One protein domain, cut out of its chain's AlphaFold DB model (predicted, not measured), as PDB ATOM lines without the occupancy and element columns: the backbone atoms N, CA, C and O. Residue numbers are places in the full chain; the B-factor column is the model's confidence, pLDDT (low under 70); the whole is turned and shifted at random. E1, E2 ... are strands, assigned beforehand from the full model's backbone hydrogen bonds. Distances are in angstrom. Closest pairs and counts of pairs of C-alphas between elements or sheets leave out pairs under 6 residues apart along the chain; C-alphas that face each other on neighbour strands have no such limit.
ATOM      1  N   LYS A 306      36.536  20.460  67.289       98.06
ATOM      2  CA  LYS A 306      36.539  21.932  67.323       98.06
ATOM      3  C   LYS A 306      35.711  22.440  68.507       98.06
ATOM      4  O   LYS A 306      36.224  23.244  69.281       98.06
ATOM      5  N   TYR A 307      34.490  21.947  68.704       97.88
ATOM      6  CA  TYR A 307      33.629  22.357  69.819       97.88
ATOM      7  C   TYR A 307      34.245  22.022  71.180       97.88
ATOM      8  O   TYR A 307      34.335  22.904  72.030       97.88
ATOM      9  N   TYR A 308      34.787  20.810  71.345       96.06
ATOM     10  CA  TYR A 308      35.462  20.399  72.583       96.06
ATOM     11  C   TYR A 308      36.749  21.203  72.864       96.06
ATOM     12  O   TYR A 308      37.166  21.334  74.010       96.06
ATOM     13  N   SER A 309      37.383  21.773  71.830       96.38
ATOM     14  CA  SER A 309      38.559  22.644  71.987       96.38
ATOM     15  C   SER A 309      38.237  24.099  72.362       96.38
ATOM     16  O   SER A 309      39.156  24.864  72.655       96.38
ATOM     17  N   ASN A 310      36.959  24.502  72.358       96.25
ATOM     18  CA  ASN A 310      36.550  25.821  72.838       96.25
ATOM     19  C   ASN A 310      36.413  25.822  74.368       96.25
ATOM     20  O   ASN A 310      35.924  24.869  74.971       96.25
ATOM     21  N   ASN A 311      36.811  26.928  74.996       95.38
ATOM     22  CA  ASN A 311      36.494  27.168  76.403       95.38
ATOM     23  C   ASN A 311      34.993  27.451  76.560       95.38
ATOM     24  O   ASN A 311      34.387  28.057  75.676       95.38
ATOM     25  N   GLN A 312      34.422  27.093  77.714       97.06
ATOM     26  CA  GLN A 312      33.073  27.515  78.103       97.06
ATOM     27  C   GLN A 312      32.925  29.043  77.998       97.06
ATOM     28  O   GLN A 312      33.809  29.790  78.431       97.06
ATOM     29  N   SER A 313      31.803  29.503  77.442       98.00
ATOM     30  CA  SER A 313      31.528  30.922  77.223       98.00
ATOM     31  C   SER A 313      31.519  31.718  78.531       98.00
ATOM     32  O   SER A 313      30.986  31.293  79.561       98.00
ATOM     33  N   THR A 314      32.087  32.924  78.487       96.94
ATOM     34  CA  THR A 314      32.120  33.840  79.633       96.94
ATOM     35  C   THR A 314      30.702  34.196  80.081       96.94
ATOM     36  O   THR A 314      29.917  34.724  79.299       96.94
ATOM     37  N   GLY A 315      30.400  33.953  81.357       96.44
ATOM     38  CA  GLY A 315      29.100  34.256  81.967       96.44
ATOM     39  C   GLY A 315      28.169  33.052  82.135       96.44
ATOM     40  O   GLY A 315      27.154  33.197  82.808       96.44
ATOM     41  N   VAL A 316      28.508  31.877  81.584       98.25
ATOM     42  CA  VAL A 316      27.771  30.629  81.853       98.25
ATOM     43  C   VAL A 316      27.896  30.292  83.342       98.25
ATOM     44  O   VAL A 316      29.011  30.160  83.854       98.25
ATOM     45  N   ILE A 317      26.762  30.148  84.029       98.00
ATOM     46  CA  ILE A 317      26.687  29.785  85.451       98.00
ATOM     47  C   ILE A 317      26.048  28.404  85.561       98.00
ATOM     48  O   ILE A 317      24.903  28.231  85.153       98.00
ATOM     49  N   SER A 318      26.752  27.446  86.157       97.44
ATOM     50  CA  SER A 318      26.224  26.102  86.413       97.44
ATOM     51  C   SER A 318      26.212  25.797  87.906       97.44
ATOM     52  O   SER A 318      27.161  26.139  88.614       97.44
ATOM     53  N   ASP A 319      25.167  25.118  88.369       97.62
ATOM     54  CA  ASP A 319      25.053  24.604  89.731       97.62
ATOM     55  C   ASP A 319      24.557  23.157  89.687       97.62
ATOM     56  O   ASP A 319      23.555  22.836  89.045       97.62
ATOM     57  N   TYR A 320      25.285  22.283  90.376       96.50
ATOM     58  CA  TYR A 320      25.000  20.855  90.478       96.50
ATOM     59  C   TYR A 320      24.970  20.387  91.948       96.50
ATOM     60  O   TYR A 320      25.091  19.194  92.217       96.50
ATOM     61  N   SER A 321      24.888  21.326  92.903       95.38
ATOM     62  CA  SER A 321      25.036  21.054  94.340       95.38
ATOM     63  C   SER A 321      23.781  20.469  94.997       95.38
ATOM     64  O   SER A 321      23.897  19.584  95.845       95.38
ATOM     65  N   ASP A 322      22.591  20.902  94.574       94.19
ATOM     66  CA  ASP A 322      21.321  20.228  94.862       94.19
ATOM     67  C   ASP A 322      20.960  19.312  93.689       94.19
ATOM     68  O   ASP A 322      20.696  19.784  92.583       94.19
ATOM     69  N   MET A 323      20.917  18.001  93.939       89.88
ATOM     70  CA  MET A 323      20.616  16.994  92.919       89.88
ATOM     71  C   MET A 323      19.223  17.176  92.293       89.88
ATOM     72  O   MET A 323      19.033  16.799  91.142       89.88
ATOM     73  N   ASN A 324      18.266  17.778  93.006       89.88
ATOM     74  CA  ASN A 324      16.900  17.989  92.514       89.88
ATOM     75  C   ASN A 324      16.730  19.303  91.733       89.88
ATOM     76  O   ASN A 324      15.745  19.454  91.018       89.88
ATOM     77  N   ASN A 325      17.671  20.245  91.862       93.69
ATOM     78  CA  ASN A 325      17.577  21.601  91.306       93.69
ATOM     79  C   ASN A 325      18.806  21.977  90.455       93.69
ATOM     80  O   ASN A 325      19.192  23.143  90.391       93.69
ATOM     81  N   ARG A 326      19.437  20.993  89.802       96.75
ATOM     82  CA  ARG A 326      20.640  21.179  88.970       96.75
ATOM     83  C   ARG A 326      20.334  22.021  87.734       96.75
ATOM     84  O   ARG A 326      19.350  21.763  87.042       96.75
ATOM     85  N   TYR A 327      21.183  22.993  87.406       97.62
ATOM     86  CA  TYR A 327      20.980  23.829  86.223       97.62
ATOM     87  C   TYR A 327      22.267  24.344  85.575       97.62
ATOM     88  O   TYR A 327      23.304  24.496  86.219       97.62
ATOM     89  N   VAL A 328      22.137  24.712  84.302       98.31
ATOM     90  CA  VAL A 328      23.021  25.650  83.604       98.31
ATOM     91  C   VAL A 328      22.195  26.877  83.228       98.31
ATOM     92  O   VAL A 328      21.084  26.752  82.722       98.31
ATOM     93  N   ASN A 329      22.715  28.071  83.484       98.31
ATOM     94  CA  ASN A 329      22.096  29.346  83.145       98.31
ATOM     95  C   ASN A 329      22.988  30.109  82.158       98.31
ATOM     96  O   ASN A 329      24.171  30.343  82.425       98.31
ATOM     97  N   ILE A 330      22.389  30.485  81.029       98.25
ATOM     98  CA  ILE A 330      23.016  31.207  79.923       98.25
ATOM     99  C   ILE A 330      22.333  32.551  79.606       98.25
ATOM    100  O   ILE A 330      22.776  33.243  78.697       98.25
ATOM    101  N   THR A 331      21.314  32.975  80.371       96.31
ATOM    102  CA  THR A 331      20.445  34.145  80.085       96.31
ATOM    103  C   THR A 331      21.193  35.467  79.837       96.31
ATOM    104  O   THR A 331      20.645  36.384  79.238       96.31
ATOM    105  N   ASN A 332      22.434  35.605  80.318       93.12
ATOM    106  CA  ASN A 332      23.262  36.809  80.144       93.12
ATOM    107  C   ASN A 332      24.598  36.517  79.429       93.12
ATOM    108  O   ASN A 332      25.573  37.249  79.613       93.12
ATOM    109  N   VAL A 333      24.677  35.429  78.659       97.06
ATOM    110  CA  VAL A 333      25.893  35.007  77.951       97.06
ATOM    111  C   VAL A 333      25.901  35.562  76.534       97.06
ATOM    112  O   VAL A 333      24.988  35.319  75.753       97.06
ATOM    113  N   THR A 334      26.969  36.272  76.174       93.62
ATOM    114  CA  THR A 334      27.170  36.720  74.794       93.62
ATOM    115  C   THR A 334      27.656  35.546  73.930       93.62
ATOM    116  O   THR A 334      28.706  34.973  74.244       93.62
ATOM    117  N   PRO A 335      26.959  35.189  72.835       93.75
ATOM    118  CA  PRO A 335      27.430  34.170  71.902       93.75
ATOM    119  C   PRO A 335      28.701  34.608  71.164       93.75
ATOM    120  O   PRO A 335      28.944  35.793  70.942       93.75
ATOM    121  N   THR A 336      29.505  33.637  70.731       90.56
ATOM    122  CA  THR A 336      30.674  33.846  69.866       90.56
ATOM    123  C   THR A 336      30.409  33.186  68.518       90.56
ATOM    124  O   THR A 336      30.392  31.962  68.418       90.56
ATOM    125  N   ASN A 337      30.200  34.003  67.479       88.44
ATOM    126  CA  ASN A 337      29.772  33.566  66.142       88.44
ATOM    127  C   ASN A 337      28.483  32.717  66.209       88.44
ATOM    128  O   ASN A 337      28.460  31.574  65.761       88.44
ATOM    129  N   GLY A 338      27.452  33.246  66.877       92.31
ATOM    130  CA  GLY A 338      26.202  32.541  67.193       92.31
ATOM    131  C   GLY A 338      26.305  31.576  68.383       92.31
ATOM    132  O   GLY A 338      25.406  31.532  69.213       92.31
ATOM    133  N   ILE A 339      27.432  30.883  68.559       96.38
ATOM    134  CA  ILE A 339      27.513  29.752  69.493       96.38
ATOM    135  C   ILE A 339      27.796  30.177  70.946       96.38
ATOM    136  O   ILE A 339      28.701  30.967  71.233       96.38
ATOM    137  N   ILE A 340      27.068  29.573  71.886       98.06
ATOM    138  CA  ILE A 340      27.362  29.535  73.322       98.06
ATOM    139  C   ILE A 340      27.960  28.162  73.655       98.06
ATOM    140  O   ILE A 340      27.318  27.139  73.443       98.06
ATOM    141  N   TYR A 341      29.178  28.125  74.201       98.44
ATOM    142  CA  TYR A 341      29.815  26.882  74.645       98.44
ATOM    143  C   TYR A 341      29.564  26.644  76.135       98.44
ATOM    144  O   TYR A 341      29.811  27.524  76.960       98.44
ATOM    145  N   VAL A 342      29.123  25.437  76.482       98.69
ATOM    146  CA  VAL A 342      28.846  24.986  77.855       98.69
ATOM    147  C   VAL A 342      29.600  23.683  78.101       98.69
ATOM    148  O   VAL A 342      29.603  22.819  77.231       98.69
ATOM    149  N   ASN A 343      30.191  23.501  79.285       98.38
ATOM    150  CA  ASN A 343      30.813  22.235  79.675       98.38
ATOM    151  C   ASN A 343      30.011  21.577  80.812       98.38
ATOM    152  O   ASN A 343      29.814  22.176  81.873       98.38
ATOM    153  N   ILE A 344      29.570  20.329  80.613       98.31
ATOM    154  CA  ILE A 344      28.855  19.538  81.630       98.31
ATOM    155  C   ILE A 344      29.596  18.210  81.853       98.31
ATOM    156  O   ILE A 344      29.613  17.374  80.950       98.31
ATOM    157  N   PRO A 345      30.189  17.979  83.040       97.56
ATOM    158  CA  PRO A 345      30.820  16.702  83.361       97.56
ATOM    159  C   PRO A 345      29.833  15.530  83.325       97.56
ATOM    160  O   PRO A 345      28.748  15.598  83.908       97.56
ATOM    161  N   PHE A 346      30.241  14.423  82.700       97.56
ATOM    162  CA  PHE A 346      29.408  13.243  82.454       97.56
ATOM    163  C   PHE A 346      28.744  12.675  83.721       97.56
ATOM    164  O   PHE A 346      27.617  12.184  83.669       97.56
ATOM    165  N   GLN A 347      29.394  12.812  84.883       95.81
ATOM    166  CA  GLN A 347      28.871  12.390  86.191       95.81
ATOM    167  C   GLN A 347      27.525  13.026  86.598       95.81
ATOM    168  O   GLN A 347      26.948  12.615  87.597       95.81
ATOM    169  N   TYR A 348      27.036  14.040  85.874       95.81
ATOM    170  CA  TYR A 348      25.707  14.617  86.092       95.81
ATOM    171  C   TYR A 348      24.634  14.047  85.149       95.81
ATOM    172  O   TYR A 348      23.447  14.227  85.409       95.81
ATOM    173  N   LEU A 349      25.012  13.313  84.099       95.94
ATOM    174  CA  LEU A 349      24.073  12.739  83.127       95.94
ATOM    175  C   LEU A 349      23.589  11.328  83.509       95.94
ATOM    176  O   LEU A 349      22.548  10.884  83.029       95.94
ATOM    177  N   ASN A 350      24.317  10.632  84.387       93.38
ATOM    178  CA  ASN A 350      24.087   9.229  84.762       93.38
ATOM    179  C   ASN A 350      23.038   9.001  85.874       93.38
ATOM    180  O   ASN A 350      22.793   7.857  86.250       93.38
ATOM    181  N   ALA A 351      22.434  10.065  86.412       90.19
ATOM    182  CA  ALA A 351      21.458  10.012  87.502       90.19
ATOM    183  C   ALA A 351      20.087  10.544  87.033       90.19
ATOM    184  O   ALA A 351      20.064  11.500  86.256       90.19
ATOM    185  N   PRO A 352      18.952   9.968  87.484       93.06
ATOM    186  CA  PRO A 352      17.625  10.209  86.902       93.06
ATOM    187  C   PRO A 352      16.998  11.575  87.212       93.06
ATOM    188  O   PRO A 352      15.939  11.905  86.680       93.06
ATOM    189  N   GLN A 353      17.606  12.366  88.094       93.69
ATOM    190  CA  GLN A 353      17.134  13.704  88.447       93.69
ATOM    191  C   GLN A 353      17.244  14.686  87.263       93.69
ATOM    192  O   GLN A 353      18.019  14.449  86.332       93.69
ATOM    193  N   PRO A 354      16.493  15.802  87.262       94.31
ATOM    194  CA  PRO A 354      16.556  16.764  86.169       94.31
ATOM    195  C   PRO A 354      17.895  17.510  86.078       94.31
ATOM    196  O   PRO A 354      18.671  17.586  87.036       94.31
ATOM    197  N   ILE A 355      18.149  18.081  84.903       95.88
ATOM    198  CA  ILE A 355      19.103  19.163  84.670       95.88
ATOM    199  C   ILE A 355      18.435  20.220  83.785       95.88
ATOM    200  O   ILE A 355      18.006  19.932  82.668       95.88
ATOM    201  N   THR A 356      18.316  21.446  84.294       97.06
ATOM    202  CA  THR A 356      17.620  22.532  83.591       97.06
ATOM    203  C   THR A 356      18.601  23.440  82.844       97.06
ATOM    204  O   THR A 356      19.469  24.049  83.471       97.06
ATOM    205  N   ILE A 357      18.443  23.607  81.532       97.94
ATOM    206  CA  ILE A 357      19.153  24.622  80.739       97.94
ATOM    207  C   ILE A 357      18.275  25.878  80.669       97.94
ATOM    208  O   ILE A 357      17.125  25.802  80.247       97.94
ATOM    209  N   LYS A 358      18.781  27.029  81.133       97.81
ATOM    210  CA  LYS A 358      17.986  28.248  81.381       97.81
ATOM    211  C   LYS A 358      18.477  29.450  80.576       97.81
ATOM    212  O   LYS A 358      19.645  29.818  80.690       97.81
ATOM    213  N   GLY A 359      17.563  30.117  79.870       96.69
ATOM    214  CA  GLY A 359      17.840  31.305  79.057       96.69
ATOM    215  C   GLY A 359      18.060  30.999  77.579       96.69
ATOM    216  O   GLY A 359      18.922  31.618  76.964       96.69
ATOM    217  N   LEU A 360      17.333  30.020  77.039       97.06
ATOM    218  CA  LEU A 360      17.307  29.728  75.604       97.06
ATOM    219  C   LEU A 360      16.479  30.785  74.868       97.06
ATOM    220  O   LEU A 360      15.530  31.318  75.432       97.06
ATOM    221  N   ALA A 361      16.826  31.089  73.621       96.00
ATOM    222  CA  ALA A 361      16.058  32.045  72.831       96.00
ATOM    223  C   ALA A 361      14.790  31.386  72.281       96.00
ATOM    224  O   ALA A 361      14.864  30.360  71.609       96.00
ATOM    225  N   SER A 362      13.637  31.998  72.537       95.38
ATOM    226  CA  SER A 362      12.347  31.619  71.939       95.38
ATOM    227  C   SER A 362      12.287  31.910  70.430       95.38
ATOM    228  O   SER A 362      11.516  31.289  69.705       95.38
ATOM    229  N   SER A 363      13.143  32.811  69.928       94.06
ATOM    230  CA  SER A 363      13.313  33.069  68.492       94.06
ATOM    231  C   SER A 363      14.081  31.955  67.772       94.06
ATOM    232  O   SER A 363      15.061  31.415  68.294       94.06
ATOM    233  N   ILE A 364      13.691  31.680  66.524       92.00
ATOM    234  CA  ILE A 364      14.379  30.753  65.611       92.00
ATOM    235  C   ILE A 364      15.809  31.217  65.270       92.00
ATOM    236  O   ILE A 364      16.707  30.390  65.165       92.00
ATOM    237  N   ASP A 365      16.065  32.533  65.239       91.38
ATOM    238  CA  ASP A 365      17.398  33.142  65.049       91.38
ATOM    239  C   ASP A 365      18.284  33.087  66.319       91.38
ATOM    240  O   ASP A 365      19.161  33.928  66.541       91.38
ATOM    241  N   GLY A 366      18.011  32.141  67.217       93.56
ATOM    242  CA  GLY A 366      18.679  32.013  68.507       93.56
ATOM    243  C   GLY A 366      20.138  31.531  68.436       93.56
ATOM    244  O   GLY A 366      20.576  30.904  67.464       93.56
ATOM    245  N   PRO A 367      20.929  31.805  69.491       95.31
ATOM    246  CA  PRO A 367      22.279  31.280  69.615       95.31
ATOM    247  C   PRO A 367      22.251  29.778  69.927       95.31
ATOM    248  O   PRO A 367      21.676  29.362  70.934       95.31
ATOM    249  N   THR A 368      22.936  28.962  69.123       96.69
ATOM    250  CA  THR A 368      23.115  27.537  69.434       96.69
ATOM    251  C   THR A 368      23.945  27.388  70.703       96.69
ATOM    252  O   THR A 368      25.040  27.938  70.827       96.69
ATOM    253  N   VAL A 369      23.474  26.548  71.612       98.25
ATOM    254  CA  VAL A 369      24.177  26.112  72.812       98.25
ATOM    255  C   VAL A 369      24.853  24.774  72.523       98.25
ATOM    256  O   VAL A 369      24.207  23.725  72.518       98.25
ATOM    257  N   VAL A 370      26.168  24.790  72.297       98.69
ATOM    258  CA  VAL A 370      26.951  23.553  72.200       98.69
ATOM    259  C   VAL A 370      27.407  23.144  73.596       98.69
ATOM    260  O   VAL A 370      28.298  23.753  74.195       98.69
ATOM    261  N   ILE A 371      26.779  22.090  74.104       98.81
ATOM    262  CA  ILE A 371      27.081  21.452  75.377       98.81
ATOM    263  C   ILE A 371      28.140  20.372  75.137       98.81
ATOM    264  O   ILE A 371      27.840  19.269  74.686       98.81
ATOM    265  N   ASN A 372      29.396  20.675  75.456       98.75
ATOM    266  CA  ASN A 372      30.459  19.681  75.531       98.75
ATOM    267  C   ASN A 372      30.267  18.828  76.790       98.75
ATOM    268  O   ASN A 372      30.344  19.334  77.915       98.75
ATOM    269  N   VAL A 373      30.063  17.525  76.611       98.50
ATOM    270  CA  VAL A 373      30.014  16.577  77.725       98.50
ATOM    271  C   VAL A 373      31.447  16.201  78.098       98.50
ATOM    272  O   VAL A 373      32.137  15.528  77.333       98.50
ATOM    273  N   THR A 374      31.931  16.680  79.245       97.56
ATOM    274  CA  THR A 374      33.326  16.479  79.676       97.56
ATOM    275  C   THR A 374      33.475  15.239  80.553       97.56
ATOM    276  O   THR A 374      32.495  14.694  81.056       97.56
ATOM    277  N   ASP A 375      34.714  14.784  80.756       96.75
ATOM    278  CA  ASP A 375      35.050  13.746  81.746       96.75
ATOM    279  C   ASP A 375      34.335  12.392  81.525       96.75
ATOM    280  O   ASP A 375      34.128  11.619  82.461       96.75
ATOM    281  N   ILE A 376      33.968  12.100  80.269       97.06
ATOM    282  CA  ILE A 376      33.355  10.835  79.843       97.06
ATOM    283  C   ILE A 376      34.324   9.671  80.136       97.06
ATOM    284  O   ILE A 376      35.453   9.684  79.630       97.06
ATOM    285  N   PRO A 377      33.929   8.650  80.921       96.19
ATOM    286  CA  PRO A 377      34.769   7.480  81.157       96.19
ATOM    287  C   PRO A 377      34.880   6.602  79.899       96.19
ATOM    288  O   PRO A 377      33.964   6.522  79.089       96.19
ATOM    289  N   SER A 378      35.996   5.887  79.746       93.38
ATOM    290  CA  SER A 378      36.317   5.146  78.513       93.38
ATOM    291  C   SER A 378      35.554   3.829  78.304       93.38
ATOM    292  O   SER A 378      35.810   3.142  77.316       93.38
ATOM    293  N   SER A 379      34.684   3.431  79.236       95.44
ATOM    294  CA  SER A 379      33.780   2.281  79.085       95.44
ATOM    295  C   SER A 379      32.482   2.690  78.389       95.44
ATOM    296  O   SER A 379      32.212   3.879  78.225       95.44
ATOM    297  N   ASP A 380      31.623   1.722  78.085       96.62
ATOM    298  CA  ASP A 380      30.206   2.012  77.853       96.62
ATOM    299  C   ASP A 380      29.588   2.729  79.065       96.62
ATOM    300  O   ASP A 380      30.032   2.554  80.208       96.62
ATOM    301  N   GLN A 381      28.586   3.564  78.794       97.25
ATOM    302  CA  GLN A 381      27.978   4.503  79.729       97.25
ATOM    303  C   GLN A 381      26.454   4.359  79.786       97.25
ATOM    304  O   GLN A 381      25.817   3.909  78.830       97.25
ATOM    305  N   SER A 382      25.861   4.811  80.893       96.69
ATOM    306  CA  SER A 382      24.412   4.986  81.048       96.69
ATOM    307  C   SER A 382      24.083   6.456  81.310       96.69
ATOM    308  O   SER A 382      24.756   7.127  82.096       96.69
ATOM    309  N   ILE A 383      23.056   6.945  80.621       96.62
ATOM    310  CA  ILE A 383      22.477   8.278  80.737       96.62
ATOM    311  C   ILE A 383      21.041   8.103  81.229       96.62
ATOM    312  O   ILE A 383      20.273   7.299  80.700       96.62
ATOM    313  N   ALA A 384      20.701   8.858  82.266       95.75
ATOM    314  CA  ALA A 384      19.434   8.780  82.982       95.75
ATOM    315  C   ALA A 384      18.786  10.155  83.206       95.75
ATOM    316  O   ALA A 384      17.604  10.223  83.538       95.75
ATOM    317  N   THR A 385      19.558  11.238  83.076       94.12
ATOM    318  CA  THR A 385      19.108  12.590  83.417       94.12
ATOM    319  C   THR A 385      17.906  13.019  82.586       94.12
ATOM    320  O   THR A 385      17.886  12.872  81.366       94.12
ATOM    321  N   GLN A 386      16.926  13.628  83.249       93.69
ATOM    322  CA  GLN A 386      15.848  14.334  82.563       93.69
ATOM    323  C   GLN A 386      16.370  15.704  82.125       93.69
ATOM    324  O   GLN A 386      16.841  16.478  82.959       93.69
ATOM    325  N   VAL A 387      16.320  16.016  80.833       94.88
ATOM    326  CA  VAL A 387      16.652  17.360  80.344       94.88
ATOM    327  C   VAL A 387      15.411  18.245  80.459       94.88
ATOM    328  O   VAL A 387      14.317  17.847  80.071       94.88
ATOM    329  N   GLN A 388      15.582  19.447  81.006       95.00
ATOM    330  CA  GLN A 388      14.551  20.484  81.068       95.00
ATOM    331  C   GLN A 388      15.079  21.755  80.408       95.00
ATOM    332  O   GLN A 388      16.243  22.109  80.599       95.00
ATOM    333  N   LEU A 389      14.231  22.455  79.660       96.19
ATOM    334  CA  LEU A 389      14.607  23.627  78.874       96.19
ATOM    335  C   LEU A 389      13.723  24.819  79.274       96.19
ATOM    336  O   LEU A 389      12.497  24.714  79.263       96.19
ATOM    337  N   ASN A 390      14.351  25.942  79.634       96.81
ATOM    338  CA  ASN A 390      13.676  27.197  79.965       96.81
ATOM    339  C   ASN A 390      14.119  28.305  79.001       96.81
ATOM    340  O   ASN A 390      15.310  28.643  78.929       96.81
ATOM    341  N   TYR A 391      13.145  28.906  78.334       97.50
ATOM    342  CA  TYR A 391      13.301  29.949  77.331       97.50
ATOM    343  C   TYR A 391      13.183  31.361  77.936       97.50
ATOM    344  O   TYR A 391      12.865  31.537  79.118       97.50
ATOM    345  N   ASP A 392      13.551  32.371  77.151       95.44
ATOM    346  CA  ASP A 392      13.654  33.783  77.541       95.44
ATOM    347  C   ASP A 392      12.320  34.548  77.560       95.44
ATOM    348  O   ASP A 392      12.205  35.566  78.246       95.44
ATOM    349  N   ASP A 393      11.303  34.014  76.888       95.00
ATOM    350  CA  ASP A 393       9.892  34.404  76.977       95.00
ATOM    351  C   ASP A 393       9.240  34.007  78.321       95.00
ATOM    352  O   ASP A 393       8.244  34.602  78.739       95.00
ATOM    353  N   GLY A 394       9.832  33.032  79.021       93.56
ATOM    354  CA  GLY A 394       9.347  32.447  80.269       93.56
ATOM    355  C   GLY A 394       8.884  30.990  80.150       93.56
ATOM    356  O   GLY A 394       8.611  30.371  81.187       93.56
ATOM    357  N   THR A 395       8.831  30.425  78.941       94.38
ATOM    358  CA  THR A 395       8.398  29.045  78.695       94.38
ATOM    359  C   THR A 395       9.360  28.055  79.351       94.38
ATOM    360  O   THR A 395      10.579  28.151  79.214       94.38
ATOM    361  N   ASN A 396       8.821  27.130  80.150       90.62
ATOM    362  CA  ASN A 396       9.601  26.289  81.069       90.62
ATOM    363  C   ASN A 396       9.067  24.851  81.220       90.62
ATOM    364  O   ASN A 396       9.478  24.130  82.130       90.62
ATOM    365  N   SER A 397       8.135  24.444  80.354       82.19
ATOM    366  CA  SER A 397       7.435  23.161  80.431       82.19
ATOM    367  C   SER A 397       7.089  22.650  79.029       82.19
ATOM    368  O   SER A 397       5.931  22.684  78.618       82.19
ATOM    369  N   LEU A 398       8.098  22.166  78.302       85.75
ATOM    370  CA  LEU A 398       7.906  21.526  76.998       85.75
ATOM    371  C   LEU A 398       7.156  20.196  77.149       85.75
ATOM    372  O   LEU A 398       7.562  19.342  77.944       85.75
ATOM    373  N   SER A 399       6.107  19.977  76.356       80.38
ATOM    374  CA  SER A 399       5.348  18.721  76.304       80.38
ATOM    375  C   SER A 399       6.249  17.522  76.007       80.38
ATOM    376  O   SER A 399       7.039  17.565  75.070       80.38
ATOM    377  N   ASN A 400       6.135  16.434  76.780       74.06
ATOM    378  CA  ASN A 400       6.759  15.151  76.432       74.06
ATOM    379  C   ASN A 400       5.887  14.440  75.392       74.06
ATOM    380  O   ASN A 400       4.974  13.699  75.754       74.06
ATOM    381  N   GLY A 401       6.158  14.714  74.120       79.94
ATOM    382  CA  GLY A 401       5.435  14.174  72.977       79.94
ATOM    383  C   GLY A 401       5.947  14.772  71.668       79.94
ATOM    384  O   GLY A 401       6.961  15.464  71.642       79.94
ATOM    385  N   GLU A 402       5.204  14.518  70.600       84.50
ATOM    386  CA  GLU A 402       5.595  14.676  69.191       84.50
ATOM    387  C   GLU A 402       5.826  16.110  68.689       84.50
ATOM    388  O   GLU A 402       6.128  16.314  67.517       84.50
ATOM    389  N   SER A 403       5.591  17.126  69.517       90.62
ATOM    390  CA  SER A 403       5.439  18.510  69.059       90.62
ATOM    391  C   SER A 403       6.015  19.492  70.066       90.62
ATOM    392  O   SER A 403       5.635  19.465  71.243       90.62
ATOM    393  N   HIS A 404       6.891  20.372  69.577       90.94
ATOM    394  CA  HIS A 404       7.579  21.394  70.368       90.94
ATOM    395  C   HIS A 404       7.332  22.784  69.755       90.94
ATOM    396  O   HIS A 404       7.866  23.072  68.679       90.94
ATOM    397  N   PRO A 405       6.543  23.656  70.419       91.75
ATOM    398  CA  PRO A 405       6.245  25.011  69.942       91.75
ATOM    399  C   PRO A 405       7.422  26.003  70.045       91.75
ATOM    400  O   PRO A 405       7.271  27.175  69.694       91.75
ATOM    401  N   GLU A 406       8.603  25.538  70.451       94.81
ATOM    402  CA  GLU A 406       9.839  26.305  70.591       94.81
ATOM    403  C   GLU A 406      10.965  25.723  69.705       94.81
ATOM    404  O   GLU A 406      10.996  24.517  69.440       94.81
ATOM    405  N   PRO A 407      11.931  26.541  69.245       95.88
ATOM    406  CA  PRO A 407      13.045  26.079  68.415       95.88
ATOM    407  C   PRO A 407      14.106  25.283  69.196       95.88
ATOM    408  O   PRO A 407      14.426  25.589  70.352       95.88
ATOM    409  N   ASN A 408      14.715  24.294  68.531       96.81
ATOM    410  CA  ASN A 408      15.849  23.542  69.069       96.81
ATOM    411  C   ASN A 408      17.164  24.317  68.892       96.81
ATOM    412  O   ASN A 408      17.677  24.460  67.779       96.81
ATOM    413  N   HIS A 409      17.739  24.742  70.016       96.94
ATOM    414  CA  HIS A 409      19.042  25.414  70.088       96.94
ATOM    415  C   HIS A 409      20.129  24.578  70.776       96.94
ATOM    416  O   HIS A 409      21.210  25.094  71.040       96.94
ATOM    417  N   ILE A 410      19.876  23.311  71.119       97.81
ATOM    418  CA  ILE A 410      20.772  22.505  71.963       97.81
ATOM    419  C   ILE A 410      21.533  21.464  71.136       97.81
ATOM    420  O   ILE A 410      20.916  20.599  70.517       97.81
ATOM    421  N   LEU A 411      22.869  21.466  71.226       98.81
ATOM    422  CA  LEU A 411      23.712  20.359  70.759       98.81
ATOM    423  C   LEU A 411      24.519  19.732  71.902       98.81
ATOM    424  O   LEU A 411      25.465  20.338  72.405       98.81
ATOM    425  N   TRP A 412      24.228  18.480  72.238       98.81
ATOM    426  CA  TRP A 412      25.027  17.645  73.132       98.81
ATOM    427  C   TRP A 412      26.184  16.986  72.370       98.81
ATOM    428  O   TRP A 412      26.013  15.990  71.667       98.81
ATOM    429  N   ASN A 413      27.388  17.538  72.518       98.81
ATOM    430  CA  ASN A 413      28.621  16.995  71.957       98.81
ATOM    431  C   ASN A 413      29.258  15.993  72.933       98.81
ATOM    432  O   ASN A 413      29.932  16.389  73.887       98.81
ATOM    433  N   PHE A 414      29.100  14.697  72.657       98.50
ATOM    434  CA  PHE A 414      29.719  13.595  73.408       98.50
ATOM    435  C   PHE A 414      31.163  13.287  72.958       98.50
ATOM    436  O   PHE A 414      31.756  12.281  73.350       98.50
ATOM    437  N   GLY A 415      31.760  14.159  72.140       96.62
ATOM    438  CA  GLY A 415      33.124  13.992  71.653       96.62
ATOM    439  C   GLY A 415      33.253  12.879  70.609       96.62
ATOM    440  O   GLY A 415      32.279  12.407  70.029       96.62
ATOM    441  N   THR A 416      34.489  12.445  70.353       97.25
ATOM    442  CA  THR A 416      34.799  11.468  69.290       97.25
ATOM    443  C   THR A 416      35.202  10.097  69.836       97.25
ATOM    444  O   THR A 416      36.043   9.416  69.245       97.25
ATOM    445  N   GLY A 417      34.652   9.723  70.993       96.31
ATOM    446  CA  GLY A 417      34.806   8.395  71.583       96.31
ATOM    447  C   GLY A 417      33.950   7.343  70.873       96.31
ATOM    448  O   GLY A 417      32.946   7.668  70.248       96.31
ATOM    449  N   ASN A 418      34.358   6.078  70.963       96.81
ATOM    450  CA  ASN A 418      33.665   4.917  70.392       96.81
ATOM    451  C   ASN A 418      32.884   4.111  71.448       96.81
ATOM    452  O   ASN A 418      32.712   2.903  71.305       96.81
ATOM    453  N   GLN A 419      32.481   4.767  72.538       96.44
ATOM    454  CA  GLN A 419      31.706   4.171  73.627       96.44
ATOM    455  C   GLN A 419      30.253   3.920  73.193       96.44
ATOM    456  O   GLN A 419      29.742   4.580  72.285       96.44
ATOM    457  N   THR A 420      29.558   3.021  73.886       98.56
ATOM    458  CA  THR A 420      28.094   2.937  73.850       98.56
ATOM    459  C   THR A 420      27.497   3.861  74.905       98.56
ATOM    460  O   THR A 420      27.795   3.715  76.091       98.56
ATOM    461  N   PHE A 421      26.613   4.773  74.507       98.25
ATOM    462  CA  PHE A 421      25.784   5.560  75.420       98.25
ATOM    463  C   PHE A 421      24.373   4.971  75.458       98.25
ATOM    464  O   PHE A 421      23.657   4.966  74.457       98.25
ATOM    465  N   ASN A 422      23.981   4.460  76.623       97.75
ATOM    466  CA  ASN A 422      22.676   3.854  76.850       97.75
ATOM    467  C   ASN A 422      21.776   4.859  77.570       97.75
ATOM    468  O   ASN A 422      22.020   5.173  78.731       97.75
ATOM    469  N   PHE A 423      20.742   5.356  76.900       96.94
ATOM    470  CA  PHE A 423      19.743   6.246  77.487       96.94
ATOM    471  C   PHE A 423      18.670   5.356  78.123       96.94
ATOM    472  O   PHE A 423      17.892   4.726  77.412       96.94
ATOM    473  N   THR A 424      18.701   5.207  79.450       93.81
ATOM    474  CA  THR A 424      17.983   4.133  80.173       93.81
ATOM    475  C   THR A 424      16.810   4.605  81.027       93.81
ATOM    476  O   THR A 424      16.054   3.778  81.526       93.81
ATOM    477  N   SER A 425      16.676   5.909  81.255       90.19
ATOM    478  CA  SER A 425      15.575   6.504  82.025       90.19
ATOM    479  C   SER A 425      15.496   8.008  81.758       90.19
ATOM    480  O   SER A 425      16.463   8.596  81.277       90.19
ATOM    481  N   GLY A 426      14.369   8.628  82.117       82.31
ATOM    482  CA  GLY A 426      14.135  10.056  81.907       82.31
ATOM    483  C   GLY A 426      13.683  10.388  80.484       82.31
ATOM    484  O   GLY A 426      13.153   9.537  79.777       82.31
ATOM    485  N   ARG A 427      13.893  11.645  80.092       87.12
ATOM    486  CA  ARG A 427      13.639  12.205  78.758       87.12
ATOM    487  C   ARG A 427      14.868  13.007  78.361       87.12
ATOM    488  O   ARG A 427      15.320  13.841  79.152       87.12
ATOM    489  N   PHE A 428      15.387  12.785  77.160       94.38
ATOM    490  CA  PHE A 428      16.517  13.546  76.641       94.38
ATOM    491  C   PHE A 428      16.047  14.551  75.586       94.38
ATOM    492  O   PHE A 428      15.255  14.205  74.715       94.38
ATOM    493  N   MET A 429      16.516  15.796  75.677       95.25
ATOM    494  CA  MET A 429      16.080  16.886  74.802       95.25
ATOM    495  C   MET A 429      17.269  17.629  74.209       95.25
ATOM    496  O   MET A 429      18.223  17.951  74.926       95.25
ATOM    497  N   GLY A 430      17.163  17.971  72.929       96.38
ATOM    498  CA  GLY A 430      18.229  18.599  72.167       96.38
ATOM    499  C   GLY A 430      19.081  17.573  71.429       96.38
ATOM    500  O   GLY A 430      19.234  16.428  71.860       96.38
ATOM    501  N   SER A 431      19.663  18.002  70.316       98.62
ATOM    502  CA  SER A 431      20.322  17.110  69.365       98.62
ATOM    503  C   SER A 431      21.634  16.533  69.911       98.62
ATOM    504  O   SER A 431      22.313  17.144  70.736       98.62
ATOM    505  N   ILE A 432      22.016  15.351  69.434       98.88
ATOM    506  CA  ILE A 432      23.159  14.553  69.888       98.88
ATOM    507  C   ILE A 432      24.218  14.481  68.783       98.88
ATOM    508  O   ILE A 432      23.929  14.062  67.664       98.88
ATOM    509  N   LEU A 433      25.469  14.807  69.125       98.88
ATOM    510  CA  LEU A 433      26.653  14.580  68.293       98.88
ATOM    511  C   LEU A 433      27.616  13.617  68.997       98.88
ATOM    512  O   LEU A 433      28.300  13.991  69.952       98.88
ATOM    513  N   ALA A 434      27.695  12.387  68.491       98.69
ATOM    514  CA  ALA A 434      28.565  11.328  68.994       98.69
ATOM    515  C   ALA A 434      29.145  10.489  67.824       98.69
ATOM    516  O   ALA A 434      28.890   9.288  67.727       98.69
ATOM    517  N   PRO A 435      29.909  11.095  66.890       98.38
ATOM    518  CA  PRO A 435      30.118  10.574  65.530       98.38
ATOM    519  C   PRO A 435      30.808   9.204  65.424       98.38
ATOM    520  O   PRO A 435      30.662   8.542  64.404       98.38
ATOM    521  N   ASN A 436      31.525   8.759  66.460       98.31
ATOM    522  CA  ASN A 436      32.186   7.446  66.504       98.31
ATOM    523  C   ASN A 436      31.466   6.426  67.411       98.31
ATOM    524  O   ASN A 436      31.891   5.274  67.487       98.31
ATOM    525  N   ALA A 437      30.423   6.851  68.126       98.62
ATOM    526  CA  ALA A 437      29.801   6.125  69.228       98.62
ATOM    527  C   ALA A 437      28.605   5.265  68.792       98.62
ATOM    528  O   ALA A 437      28.068   5.424  67.692       98.62
ATOM    529  N   THR A 438      28.146   4.411  69.704       98.81
ATOM    530  CA  THR A 438      26.833   3.758  69.619       98.81
ATOM    531  C   THR A 438      25.855   4.479  70.545       98.81
ATOM    532  O   THR A 438      26.154   4.677  71.723       98.81
ATOM    533  N   ILE A 439      24.678   4.845  70.043       98.56
ATOM    534  CA  ILE A 439      23.562   5.390  70.825       98.56
ATOM    535  C   ILE A 439      22.493   4.307  70.956       98.56
ATOM    536  O   ILE A 439      21.990   3.818  69.949       98.56
ATOM    537  N   ASN A 440      22.126   3.958  72.189       98.06
ATOM    538  CA  ASN A 440      20.994   3.080  72.486       98.06
ATOM    539  C   ASN A 440      19.901   3.905  73.187       98.06
ATOM    540  O   ASN A 440      20.041   4.235  74.366       98.06
ATOM    541  N   ALA A 441      18.831   4.243  72.466       96.50
ATOM    542  CA  ALA A 441      17.689   5.001  72.968       96.50
ATOM    543  C   ALA A 441      16.634   4.059  73.577       96.50
ATOM    544  O   ALA A 441      15.732   3.562  72.899       96.50
ATOM    545  N   GLY A 442      16.768   3.802  74.880       95.62
ATOM    546  CA  GLY A 442      15.791   3.065  75.684       95.62
ATOM    547  C   GLY A 442      14.675   3.939  76.269       95.62
ATOM    548  O   GLY A 442      13.850   3.423  77.013       95.62
ATOM    549  N   VAL A 443      14.667   5.243  75.966       92.75
ATOM    550  CA  VAL A 443      13.686   6.256  76.394       92.75
ATOM    551  C   VAL A 443      13.550   7.350  75.336       92.75
ATOM    552  O   VAL A 443      14.364   7.407  74.415       92.75
ATOM    553  N   ASN A 444      12.565   8.237  75.508       93.31
ATOM    554  CA  ASN A 444      12.287   9.339  74.591       93.31
ATOM    555  C   ASN A 444      13.493  10.282  74.417       93.31
ATOM    556  O   ASN A 444      14.011  10.843  75.394       93.31
ATOM    557  N   ILE A 445      13.911  10.452  73.158       95.12
ATOM    558  CA  ILE A 445      14.924  11.419  72.715       95.12
ATOM    559  C   ILE A 445      14.297  12.358  71.681       95.12
ATOM    560  O   ILE A 445      13.847  11.910  70.624       95.12
ATOM    561  N   ASP A 446      14.320  13.657  71.978       95.88
ATOM    562  CA  ASP A 446      13.738  14.702  71.136       95.88
ATOM    563  C   ASP A 446      14.849  15.575  70.522       95.88
ATOM    564  O   ASP A 446      15.559  16.285  71.244       95.88
ATOM    565  N   GLY A 447      14.996  15.535  69.195       96.81
ATOM    566  CA  GLY A 447      16.059  16.203  68.431       96.81
ATOM    567  C   GLY A 447      16.979  15.240  67.668       96.81
ATOM    568  O   GLY A 447      16.975  14.035  67.907       96.81
ATOM    569  N   ASN A 448      17.783  15.779  66.740       98.56
ATOM    570  CA  ASN A 448      18.606  14.983  65.814       98.56
ATOM    571  C   ASN A 448      19.596  14.058  66.549       98.56
ATOM    572  O   ASN A 448      20.281  14.488  67.474       98.56
ATOM    573  N   ASN A 455      20.465   2.779  67.814       98.44
ATOM    574  CA  ASN A 455      19.436   1.780  68.093       98.44
ATOM    575  C   ASN A 455      18.317   2.422  68.922       98.44
ATOM    576  O   ASN A 455      18.561   2.834  70.056       98.44
ATOM    577  N   ILE A 456      17.098   2.476  68.388       97.44
ATOM    578  CA  ILE A 456      15.889   2.890  69.113       97.44
ATOM    579  C   ILE A 456      15.245   1.616  69.671       97.44
ATOM    580  O   ILE A 456      14.831   0.746  68.903       97.44
ATOM    581  N   THR A 457      15.265   1.440  70.998       93.12
ATOM    582  CA  THR A 457      15.100   0.117  71.640       93.12
ATOM    583  C   THR A 457      14.016   0.021  72.710       93.12
ATOM    584  O   THR A 457      13.604  -1.098  73.010       93.12
ATOM    585  N   GLY A 458      13.568   1.132  73.301       79.19
ATOM    586  CA  GLY A 458      12.634   1.085  74.442       79.19
ATOM    587  C   GLY A 458      11.812   2.347  74.715       79.19
ATOM    588  O   GLY A 458      10.989   2.335  75.625       79.19
ATOM    589  N   GLY A 459      12.003   3.403  73.927       80.12
ATOM    590  CA  GLY A 459      11.183   4.612  73.952       80.12
ATOM    591  C   GLY A 459      10.951   5.134  72.539       80.12
ATOM    592  O   GLY A 459      11.435   4.549  71.567       80.12
ATOM    593  N   GLU A 460      10.205   6.225  72.438       89.50
ATOM    594  CA  GLU A 460       9.959   6.925  71.177       89.50
ATOM    595  C   GLU A 460      11.186   7.780  70.804       89.50
ATOM    596  O   GLU A 460      12.116   7.959  71.594       89.50
ATOM    597  N   SER A 461      11.213   8.367  69.613       94.06
ATOM    598  CA  SER A 461      12.132   9.474  69.331       94.06
ATOM    599  C   SER A 461      11.499  10.452  68.354       94.06
ATOM    600  O   SER A 461      10.850  10.014  67.405       94.06
ATOM    601  N   HIS A 462      11.674  11.752  68.602       95.31
ATOM    602  CA  HIS A 462      10.918  12.817  67.943       95.31
ATOM    603  C   HIS A 462      11.823  13.795  67.197       95.31
ATOM    604  O   HIS A 462      12.764  14.349  67.777       95.31
ATOM    605  N   ARG A 463      11.499  14.052  65.928       95.81
ATOM    606  CA  ARG A 463      12.176  15.038  65.092       95.81
ATOM    607  C   ARG A 463      11.946  16.450  65.622       95.81
ATOM    608  O   ARG A 463      10.815  16.908  65.762       95.81
TER     609      ARG A 463
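Overview. This is residues 306 to 448 and 455 to 463 of the 739 residues of an uncharacterized protein of Macrococcus caseolyticus (UniProt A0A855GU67). With little regular structure, the chain winds in stacked turns: E4, E5 and E6 make one, and E7, E8 and E9 pair with them as the next. The parallel sheet E3 E5 E8 E10 E9 E6 is curled like part of a barrel; the mixed sheet E1 E2 E4 E7 makes another side. The 152 printed residues include ten named strands, E1 to E10 in order, all strand but under half the residues; compact, radius of gyration of the C-alphas 14.5 A, spans 36 by 34 by 30 A.

Arrangement. Start at E5, residues 369 to 374, parallel to E3, 340 to 345, and E8, 410 to 413; within hydrogen-bond range are N 342 and O 370, 3.0 A, and N 371 and O 411, 2.8 A. E10, 431 to 441, bends by 133 degrees at residue 436, pairing with E8 before it (N 412 and O 431, 2.8 A) and E9, 420 to 423, after it (N 421 and O 438, 2.8 A). E6, 381 to 383, is the edge strand beside E9 (N 383 and O 422, 2.8 A). E4, 354 to 360, is parallel to E2, 327 to 329, and E7, 386 to 391 (N 328 and O 356, 2.9 A; N 357 and O 388, 2.8 A). E1, 317 to 319, and E2 form a hairpin (N 319 and O 327, 2.9 A).

Along the chain. Find E1's start, C-alpha 317, at (26.687, 29.785, 85.451), and E10's end, C-alpha 441, at (17.689, 5.001, 72.968). E3, E4 and E7 each run 16.7 A.

Size, cuts and confidence. Residues 449 to 454 are not printed; C-alphas 448 and 455 are 13.4 A apart. The link E7 to E8 is long, 18 residues. No printed residue is under pLDDT 70.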